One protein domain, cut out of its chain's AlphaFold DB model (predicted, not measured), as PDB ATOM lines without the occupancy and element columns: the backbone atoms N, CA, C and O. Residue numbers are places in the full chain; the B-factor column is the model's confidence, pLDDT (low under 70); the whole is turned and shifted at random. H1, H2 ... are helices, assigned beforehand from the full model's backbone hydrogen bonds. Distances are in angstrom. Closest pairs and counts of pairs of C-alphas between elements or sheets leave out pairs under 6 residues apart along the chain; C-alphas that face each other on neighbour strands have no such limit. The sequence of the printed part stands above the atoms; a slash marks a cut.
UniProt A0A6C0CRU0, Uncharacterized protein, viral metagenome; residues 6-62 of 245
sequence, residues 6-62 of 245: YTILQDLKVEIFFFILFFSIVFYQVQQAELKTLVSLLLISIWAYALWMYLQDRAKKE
ATOM      1  N   TYR A   6      39.910 -35.349 -18.436       66.75
ATOM      2  CA  TYR A   6      39.251 -35.403 -19.735       66.75
ATOM      3  C   TYR A   6      37.737 -35.139 -19.675       66.75
ATOM      4  O   TYR A   6      37.214 -34.395 -20.502       66.75
ATOM      5  N   THR A   7      37.039 -35.688 -18.678       68.19
ATOM      6  CA  THR A   7      35.592 -35.472 -18.486       68.19
ATOM      7  C   THR A   7      35.283 -34.037 -18.072       68.19
ATOM      8  O   THR A   7      34.395 -33.418 -18.647       68.19
ATOM      9  N   ILE A   8      36.103 -33.447 -17.195       64.88
ATOM     10  CA  ILE A   8      36.003 -32.029 -16.808       64.88
ATOM     11  C   ILE A   8      36.205 -31.112 -18.026       64.88
ATOM     12  O   ILE A   8      35.465 -30.150 -18.218       64.88
ATOM     13  N   LEU A   9      37.187 -31.418 -18.877       60.94
ATOM     14  CA  LEU A   9      37.441 -30.677 -20.117       60.94
ATOM     15  C   LEU A   9      36.291 -30.788 -21.123       60.94
ATOM     16  O   LEU A   9      36.046 -29.849 -21.882       60.94
ATOM     17  N   GLN A  10      35.622 -31.937 -21.169       72.50
ATOM     18  CA  GLN A  10      34.496 -32.172 -22.062       72.50
ATOM     19  C   GLN A  10      33.241 -31.435 -21.578       72.50
ATOM     20  O   GLN A  10      32.610 -30.754 -22.385       72.50
ATOM     21  N   ASP A  11      32.954 -31.468 -20.275       72.12
ATOM     22  CA  ASP A  11      31.856 -30.713 -19.662       72.12
ATOM     23  C   ASP A  11      32.039 -29.200 -19.872       72.12
ATOM     24  O   ASP A  11      31.125 -28.521 -20.341       72.12
ATOM     25  N   LEU A  12      33.258 -28.680 -19.670       71.19
ATOM     26  CA  LEU A  12      33.568 -27.260 -19.879       71.19
ATOM     27  C   LEU A  12      33.362 -26.821 -21.343       71.19
ATOM     28  O   LEU A  12      32.889 -25.719 -21.612       71.19
ATOM     29  N   LYS A  13      33.697 -27.684 -22.313       79.31
ATOM     30  CA  LYS A  13      33.467 -27.412 -23.744       79.31
ATOM     31  C   LYS A  13      31.979 -27.356 -24.080       79.31
ATOM     32  O   LYS A  13      31.579 -26.509 -24.877       79.31
ATOM     33  N   VAL A  14      31.175 -28.241 -23.487       78.81
ATOM     34  CA  VAL A  14      29.717 -28.254 -23.672       78.81
ATOM     35  C   VAL A  14      29.095 -26.994 -23.072       78.81
ATOM     36  O   VAL A  14      28.297 -26.342 -23.745       78.81
ATOM     37  N   GLU A  15      29.511 -26.591 -21.869       78.75
ATOM     38  CA  GLU A  15      29.057 -25.349 -21.236       78.75
ATOM     39  C   GLU A  15      29.393 -24.119 -22.088       78.75
ATOM     40  O   GLU A  15      28.509 -23.316 -22.392       78.75
ATOM     41  N   ILE A  16      30.642 -23.995 -22.550       85.94
ATOM     42  CA  ILE A  16      31.076 -22.882 -23.408       85.94
ATOM     43  C   ILE A  16      30.269 -22.845 -24.710       85.94
ATOM     44  O   ILE A  16      29.833 -21.772 -25.134       85.94
ATOM     45  N   PHE A  17      30.032 -24.000 -25.338       86.31
ATOM     46  CA  PHE A  17      29.232 -24.080 -26.558       86.31
ATOM     47  C   PHE A  17      27.788 -23.614 -26.325       86.31
ATOM     48  O   PHE A  17      27.268 -22.815 -27.106       86.31
ATOM     49  N   PHE A  18      27.162 -24.040 -25.223       86.06
ATOM     50  CA  PHE A  18      25.832 -23.572 -24.830       86.06
ATOM     51  C   PHE A  18      25.796 -22.059 -24.604       86.06
ATOM     52  O   PHE A  18      24.876 -21.401 -25.091       86.06
ATOM     53  N   PHE A  19      26.799 -21.490 -23.927       84.06
ATOM     54  CA  PHE A  19      26.878 -20.043 -23.720       84.06
ATOM     55  C   PHE A  19      27.012 -19.281 -25.036       84.06
ATOM     56  O   PHE A  19      26.295 -18.304 -25.238       84.06
ATOM     57  N   ILE A  20      27.870 -19.730 -25.956       88.62
ATOM     58  CA  ILE A  20      28.031 -19.097 -27.273       88.62
ATOM     59  C   ILE A  20      26.714 -19.127 -28.052       88.62
ATOM     60  O   ILE A  20      26.313 -18.115 -28.631       88.62
ATOM     61  N   LEU A  21      26.017 -20.265 -28.048       85.62
ATOM     62  CA  LEU A  21      24.748 -20.423 -28.751       85.62
ATOM     63  C   LEU A  21      23.651 -19.543 -28.133       85.62
ATOM     64  O   LEU A  21      22.951 -18.832 -28.853       85.62
ATOM     65  N   PHE A  22      23.561 -19.512 -26.804       85.75
ATOM     66  CA  PHE A  22      22.636 -18.647 -26.077       85.75
ATOM     67  C   PHE A  22      22.902 -17.161 -26.357       85.75
ATOM     68  O   PHE A  22      21.983 -16.432 -26.736       85.75
ATOM     69  N   PHE A  23      24.158 -16.713 -26.254       82.81
ATOM     70  CA  PHE A  23      24.531 -15.327 -26.546       82.81
ATOM     71  C   PHE A  23      24.281 -14.952 -28.005       82.81
ATOM     72  O   PHE A  23      23.859 -13.831 -28.263       82.81
ATOM     73  N   SER A  24      24.475 -15.875 -28.949       85.94
ATOM     74  CA  SER A  24      24.190 -15.632 -30.367       85.94
ATOM     75  C   SER A  24      22.695 -15.401 -30.616       85.94
ATOM     76  O   SER A  24      22.328 -14.487 -31.355       85.94
ATOM     77  N   ILE A  25      21.820 -16.172 -29.957       85.50
ATOM     78  CA  ILE A  25      20.361 -15.992 -30.033       85.50
ATOM     79  C   ILE A  25      19.944 -14.660 -29.402       85.50
ATOM     80  O   ILE A  25      19.178 -13.903 -30.002       85.50
ATOM     81  N   VAL A  26      20.467 -14.352 -28.212       84.50
ATOM     82  CA  VAL A  26      20.199 -13.079 -27.526       84.50
ATOM     83  C   VAL A  26      20.679 -11.901 -28.375       84.50
ATOM     84  O   VAL A  26      19.941 -10.937 -28.550       84.50
ATOM     85  N   PHE A  27      21.871 -11.990 -28.964       85.38
ATOM     86  CA  PHE A  27      22.433 -10.951 -29.824       85.38
ATOM     87  C   PHE A  27      21.573 -10.698 -31.066       85.38
ATOM     88  O   PHE A  27      21.281  -9.546 -31.382       85.38
ATOM     89  N   TYR A  28      21.107 -11.757 -31.730       85.62
ATOM     90  CA  TYR A  28      20.230 -11.640 -32.896       85.62
ATOM     91  C   TYR A  28      18.899 -10.942 -32.562       85.62
ATOM     92  O   TYR A  28      18.451 -10.071 -33.306       85.62
ATOM     93  N   GLN A  29      18.297 -11.274 -31.415       78.75
ATOM     94  CA  GLN A  29      17.077 -10.624 -30.915       78.75
ATOM     95  C   GLN A  29      17.316  -9.141 -30.582       78.75
ATOM     96  O   GLN A  29      16.513  -8.278 -30.927       78.75
ATOM     97  N   VAL A  30      18.451  -8.833 -29.948       82.31
ATOM     98  CA  VAL A  30      18.852  -7.468 -29.572       82.31
ATOM     99  C   VAL A  30      19.129  -6.601 -30.804       82.31
ATOM    100  O   VAL A  30      18.781  -5.423 -30.804       82.31
ATOM    101  N   GLN A  31      19.691  -7.167 -31.878       82.19
ATOM    102  CA  GLN A  31      19.989  -6.442 -33.119       82.19
ATOM    103  C   GLN A  31      18.733  -5.890 -33.813       82.19
ATOM    104  O   GLN A  31      18.802  -4.855 -34.472       82.19
ATOM    105  N   GLN A  32      17.592  -6.568 -33.676       84.38
ATOM    106  CA  GLN A  32      16.325  -6.160 -34.293       84.38
ATOM    107  C   GLN A  32      15.455  -5.294 -33.371       84.38
ATOM    108  O   GLN A  32      14.364  -4.879 -33.760       84.38
ATOM    109  N   ALA A  33      15.909  -5.031 -32.144       84.94
ATOM    110  CA  ALA A  33      15.121  -4.352 -31.130       84.94
ATOM    111  C   ALA A  33      15.138  -2.823 -31.292       84.94
ATOM    112  O   ALA A  33      16.160  -2.207 -31.595       84.94
ATOM    113  N   GLU A  34      14.000  -2.188 -31.012       89.56
ATOM    114  CA  GLU A  34      13.898  -0.729 -30.965       89.56
ATOM    115  C   GLU A  34      14.703  -0.125 -29.800       89.56
ATOM    116  O   GLU A  34      14.910  -0.748 -28.755       89.56
ATOM    117  N   LEU A  35      15.086   1.151 -29.934       84.38
ATOM    118  CA  LEU A  35      15.900   1.874 -28.947       84.38
ATOM    119  C   LEU A  35      15.303   1.840 -27.526       84.38
ATOM    120  O   LEU A  35      16.031   1.693 -26.548       84.38
ATOM    121  N   LYS A  36      13.972   1.938 -27.396       85.19
ATOM    122  CA  LYS A  36      13.274   1.869 -26.097       85.19
ATOM    123  C   LYS A  36      13.476   0.512 -25.418       85.19
ATOM    124  O   LYS A  36      13.712   0.452 -24.211       85.19
ATOM    125  N   THR A  37      13.425  -0.561 -26.202       84.38
ATOM    126  CA  THR A  37      13.621  -1.939 -25.745       84.38
ATOM    127  C   THR A  37      15.068  -2.165 -25.311       84.38
ATOM    128  O   THR A  37      15.301  -2.736 -24.250       84.38
ATOM    129  N   LEU A  38      16.039  -1.626 -26.058       84.00
ATOM    130  CA  LEU A  38      17.462  -1.665 -25.695       84.00
ATOM    131  C   LEU A  38      17.751  -0.940 -24.373       84.00
ATOM    132  O   LEU A  38      18.432  -1.485 -23.505       84.00
ATOM    133  N   VAL A  39      17.196   0.262 -24.185       82.62
ATOM    134  CA  VAL A  39      17.359   1.039 -22.941       82.62
ATOM    135  C   VAL A  39      16.727   0.317 -21.747       82.62
ATOM    136  O   VAL A  39      17.324   0.271 -20.670       82.62
ATOM    137  N   SER A  40      15.553  -0.295 -21.928       86.19
ATOM    138  CA  SER A  40      14.912  -1.109 -20.888       86.19
ATOM    139  C   SER A  40      15.763  -2.325 -20.505       86.19
ATOM    140  O   SER A  40      15.965  -2.580 -19.319       86.19
ATOM    141  N   LEU A  41      16.328  -3.031 -21.487       86.06
ATOM    142  CA  LEU A  41      17.165  -4.215 -21.271       86.06
ATOM    143  C   LEU A  41      18.489  -3.857 -20.570       86.06
ATOM    144  O   LEU A  41      18.952  -4.577 -19.681       86.06
ATOM    145  N   LEU A  42      19.057  -2.692 -20.889       87.06
ATOM    146  CA  LEU A  42      20.224  -2.140 -20.201       87.06
ATOM    147  C   LEU A  42      19.909  -1.795 -18.734       87.06
ATOM    148  O   LEU A  42      20.662  -2.160 -17.836       87.06
ATOM    149  N   LEU A  43      18.765  -1.164 -18.460       88.00
ATOM    150  CA  LEU A  43      18.331  -0.890 -17.085       88.00
ATOM    151  C   LEU A  43      18.101  -2.179 -16.287       88.00
ATOM    152  O   LEU A  43      18.574  -2.287 -15.157       88.00
ATOM    153  N   ILE A  44      17.417  -3.169 -16.871       90.88
ATOM    154  CA  ILE A  44      17.164  -4.465 -16.224       90.88
ATOM    155  C   ILE A  44      18.480  -5.178 -15.904       90.88
ATOM    156  O   ILE A  44      18.627  -5.707 -14.806       90.88
ATOM    157  N   SER A  45      19.450  -5.172 -16.819       88.00
ATOM    158  CA  SER A  45      20.748  -5.821 -16.593       88.00
ATOM    159  C   SER A  45      21.582  -5.118 -15.514       88.00
ATOM    160  O   SER A  45      22.160  -5.803 -14.669       88.00
ATOM    161  N   ILE A  46      21.573  -3.780 -15.452       92.19
ATOM    162  CA  ILE A  46      22.193  -3.022 -14.350       92.19
ATOM    163  C   ILE A  46      21.546  -3.382 -13.008       92.19
ATOM    164  O   ILE A  46      22.253  -3.673 -12.041       92.19
ATOM    165  N   TRP A  47      20.212  -3.400 -12.942       91.31
ATOM    166  CA  TRP A  47      19.494  -3.762 -11.719       91.31
ATOM    167  C   TRP A  47      19.746  -5.212 -11.312       91.31
ATOM    168  O   TRP A  47      20.016  -5.466 -10.142       91.31
ATOM    169  N   ALA A  48      19.726  -6.153 -12.257       90.00
ATOM    170  CA  ALA A  48      20.024  -7.558 -11.999       90.00
ATOM    171  C   ALA A  48      21.448  -7.745 -11.457       90.00
ATOM    172  O   ALA A  48      21.644  -8.481 -10.491       90.00
ATOM    173  N   TYR A  49      22.430  -7.032 -12.017       93.25
ATOM    174  CA  TYR A  49      23.807  -7.057 -11.531       93.25
ATOM    175  C   TYR A  49      23.937  -6.469 -10.119       93.25
ATOM    176  O   TYR A  49      24.574  -7.071  -9.254       93.25
ATOM    177  N   ALA A  50      23.294  -5.328  -9.850       90.88
ATOM    178  CA  ALA A  50      23.281  -4.719  -8.521       90.88
ATOM    179  C   ALA A  50      22.633  -5.642  -7.473       90.88
ATOM    180  O   ALA A  50      23.146  -5.786  -6.362       90.88
ATOM    181  N   LEU A  51      21.537  -6.311  -7.840       90.44
ATOM    182  CA  LEU A  51      20.825  -7.262  -6.987       90.44
ATOM    183  C   LEU A  51      21.680  -8.512  -6.729       90.44
ATOM    184  O   LEU A  51      21.794  -8.956  -5.588       90.44
ATOM    185  N   TRP A  52      22.355  -9.030  -7.757       92.50
ATOM    186  CA  TRP A  52      23.299 -10.139  -7.626       92.50
ATOM    187  C   TRP A  52      24.469  -9.799  -6.689       92.50
ATOM    188  O   TRP A  52      24.750 -10.563  -5.765       92.50
ATOM    189  N   MET A  53      25.085  -8.622  -6.848       90.81
ATOM    190  CA  MET A  53      26.140  -8.122  -5.955       90.81
ATOM    191  C   MET A  53      25.656  -7.990  -4.504       90.81
ATOM    192  O   MET A  53      26.345  -8.421  -3.578       90.81
ATOM    193  N   TYR A  54      24.453  -7.447  -4.293       89.50
ATOM    194  CA  TYR A  54      23.848  -7.327  -2.965       89.50
ATOM    195  C   TYR A  54      23.625  -8.692  -2.298       89.50
ATOM    196  O   TYR A  54      23.959  -8.880  -1.124       89.50
ATOM    197  N   LEU A  55      23.084  -9.661  -3.043       87.12
ATOM    198  CA  LEU A  55      22.864 -11.020  -2.548       87.12
ATOM    199  C   LEU A  55      24.186 -11.726  -2.235       87.12
ATOM    200  O   LEU A  55      24.291 -12.392  -1.206       87.12
ATOM    201  N   GLN A  56      25.209 -11.544  -3.074       87.62
ATOM    202  CA  GLN A  56      26.523 -12.138  -2.855       87.62
ATOM    203  C   GLN A  56      27.212 -11.572  -1.603       87.62
ATOM    204  O   GLN A  56      27.805 -12.332  -0.835       87.62
ATOM    205  N   ASP A  57      27.126 -10.261  -1.366       83.75
ATOM    206  CA  ASP A  57      27.661  -9.635  -0.150       83.75
ATOM    207  C   ASP A  57      26.918 -10.109   1.110       83.75
ATOM    208  O   ASP A  57      27.548 -10.456   2.112       83.75
ATOM    209  N   ARG A  58      25.581 -10.223   1.051       78.19
ATOM    210  CA  ARG A  58      24.793 -10.824   2.139       78.19
ATOM    211  C   ARG A  58      25.223 -12.256   2.439       78.19
ATOM    212  O   ARG A  58      25.511 -12.558   3.595       78.19
ATOM    213  N   ALA A  59      25.325 -13.101   1.415       75.38
ATOM    214  CA  ALA A  59      25.734 -14.492   1.578       75.38
ATOM    215  C   ALA A  59      27.134 -14.600   2.208       75.38
ATOM    216  O   ALA A  59      27.341 -15.374   3.141       75.38
ATOM    217  N   LYS A  60      28.095 -13.772   1.770       75.88
ATOM    218  CA  LYS A  60      29.446 -13.725   2.359       75.88
ATOM    219  C   LYS A  60      29.430 -13.329   3.839       75.88
ATOM    220  O   LYS A  60      30.139 -13.936   4.642       75.88
ATOM    221  N   LYS A  61      28.628 -12.327   4.214       75.25
ATOM    222  CA  LYS A  61      28.489 -11.882   5.612       75.25
ATOM    223  C   LYS A  61      27.861 -12.956   6.494       75.25
ATOM    224  O   LYS A  61      28.323 -13.165   7.614       75.25
ATOM    225  N   GLU A  62      26.853 -13.651   5.983       70.94
ATOM    226  CA  GLU A  62      26.179 -14.742   6.681       70.94
ATOM    227  C   GLU A  62      27.119 -15.934   6.906       70.94
ATOM    228  O   GLU A  62      27.292 -16.362   8.045       70.94
TER     229      GLU A  62
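AT A GLANCE: This is residues 6 to 62 of the 245 residues of an uncharacterized protein of viral metagenome (UniProt A0A6C0CRU0). Two long helices, H1 and then H2, meet near their ends at a short turn and spread from there as an open V. The V is flat, and its two arms stand free along most of their length. The printed part has 57 residues, is all helix with no named strand, and is extended, with a radius of gyration of the C-alphas of 16.3 A and spans of 46 by 37 by 6 A.

HOW THE PARTS SIT: H1, residues 6 to 31, and H2, residues 35 to 62, are close but not clearly touching. Their closest C-alphas, those of Val 30 and Leu 38, are 7.1 A apart. They run opposite ways at a steep tilt of 37 degrees, only just past shallow. Their centres are 21.7 A apart. In H1 and H2 every O i to N i+4 pair is within hydrogen-bond range.

IN THESE COORDINATES: H1 begins at C-alpha 6, (39.251, -35.403, -19.735), and is 37.3 A long from first to last C-alpha. H2 is 40.6 A long and ends at C-alpha 62, (26.179, -14.742, 6.681).

THE WHOLE: The two C-alphas farthest apart, those of Tyr 6 and Lys 36, are 45.9 A apart. The printed part has no cut, and the link from H1 to H2 is tight. Mean pLDDT of the printed part is 83.0; residues 6 to 9 are under 70.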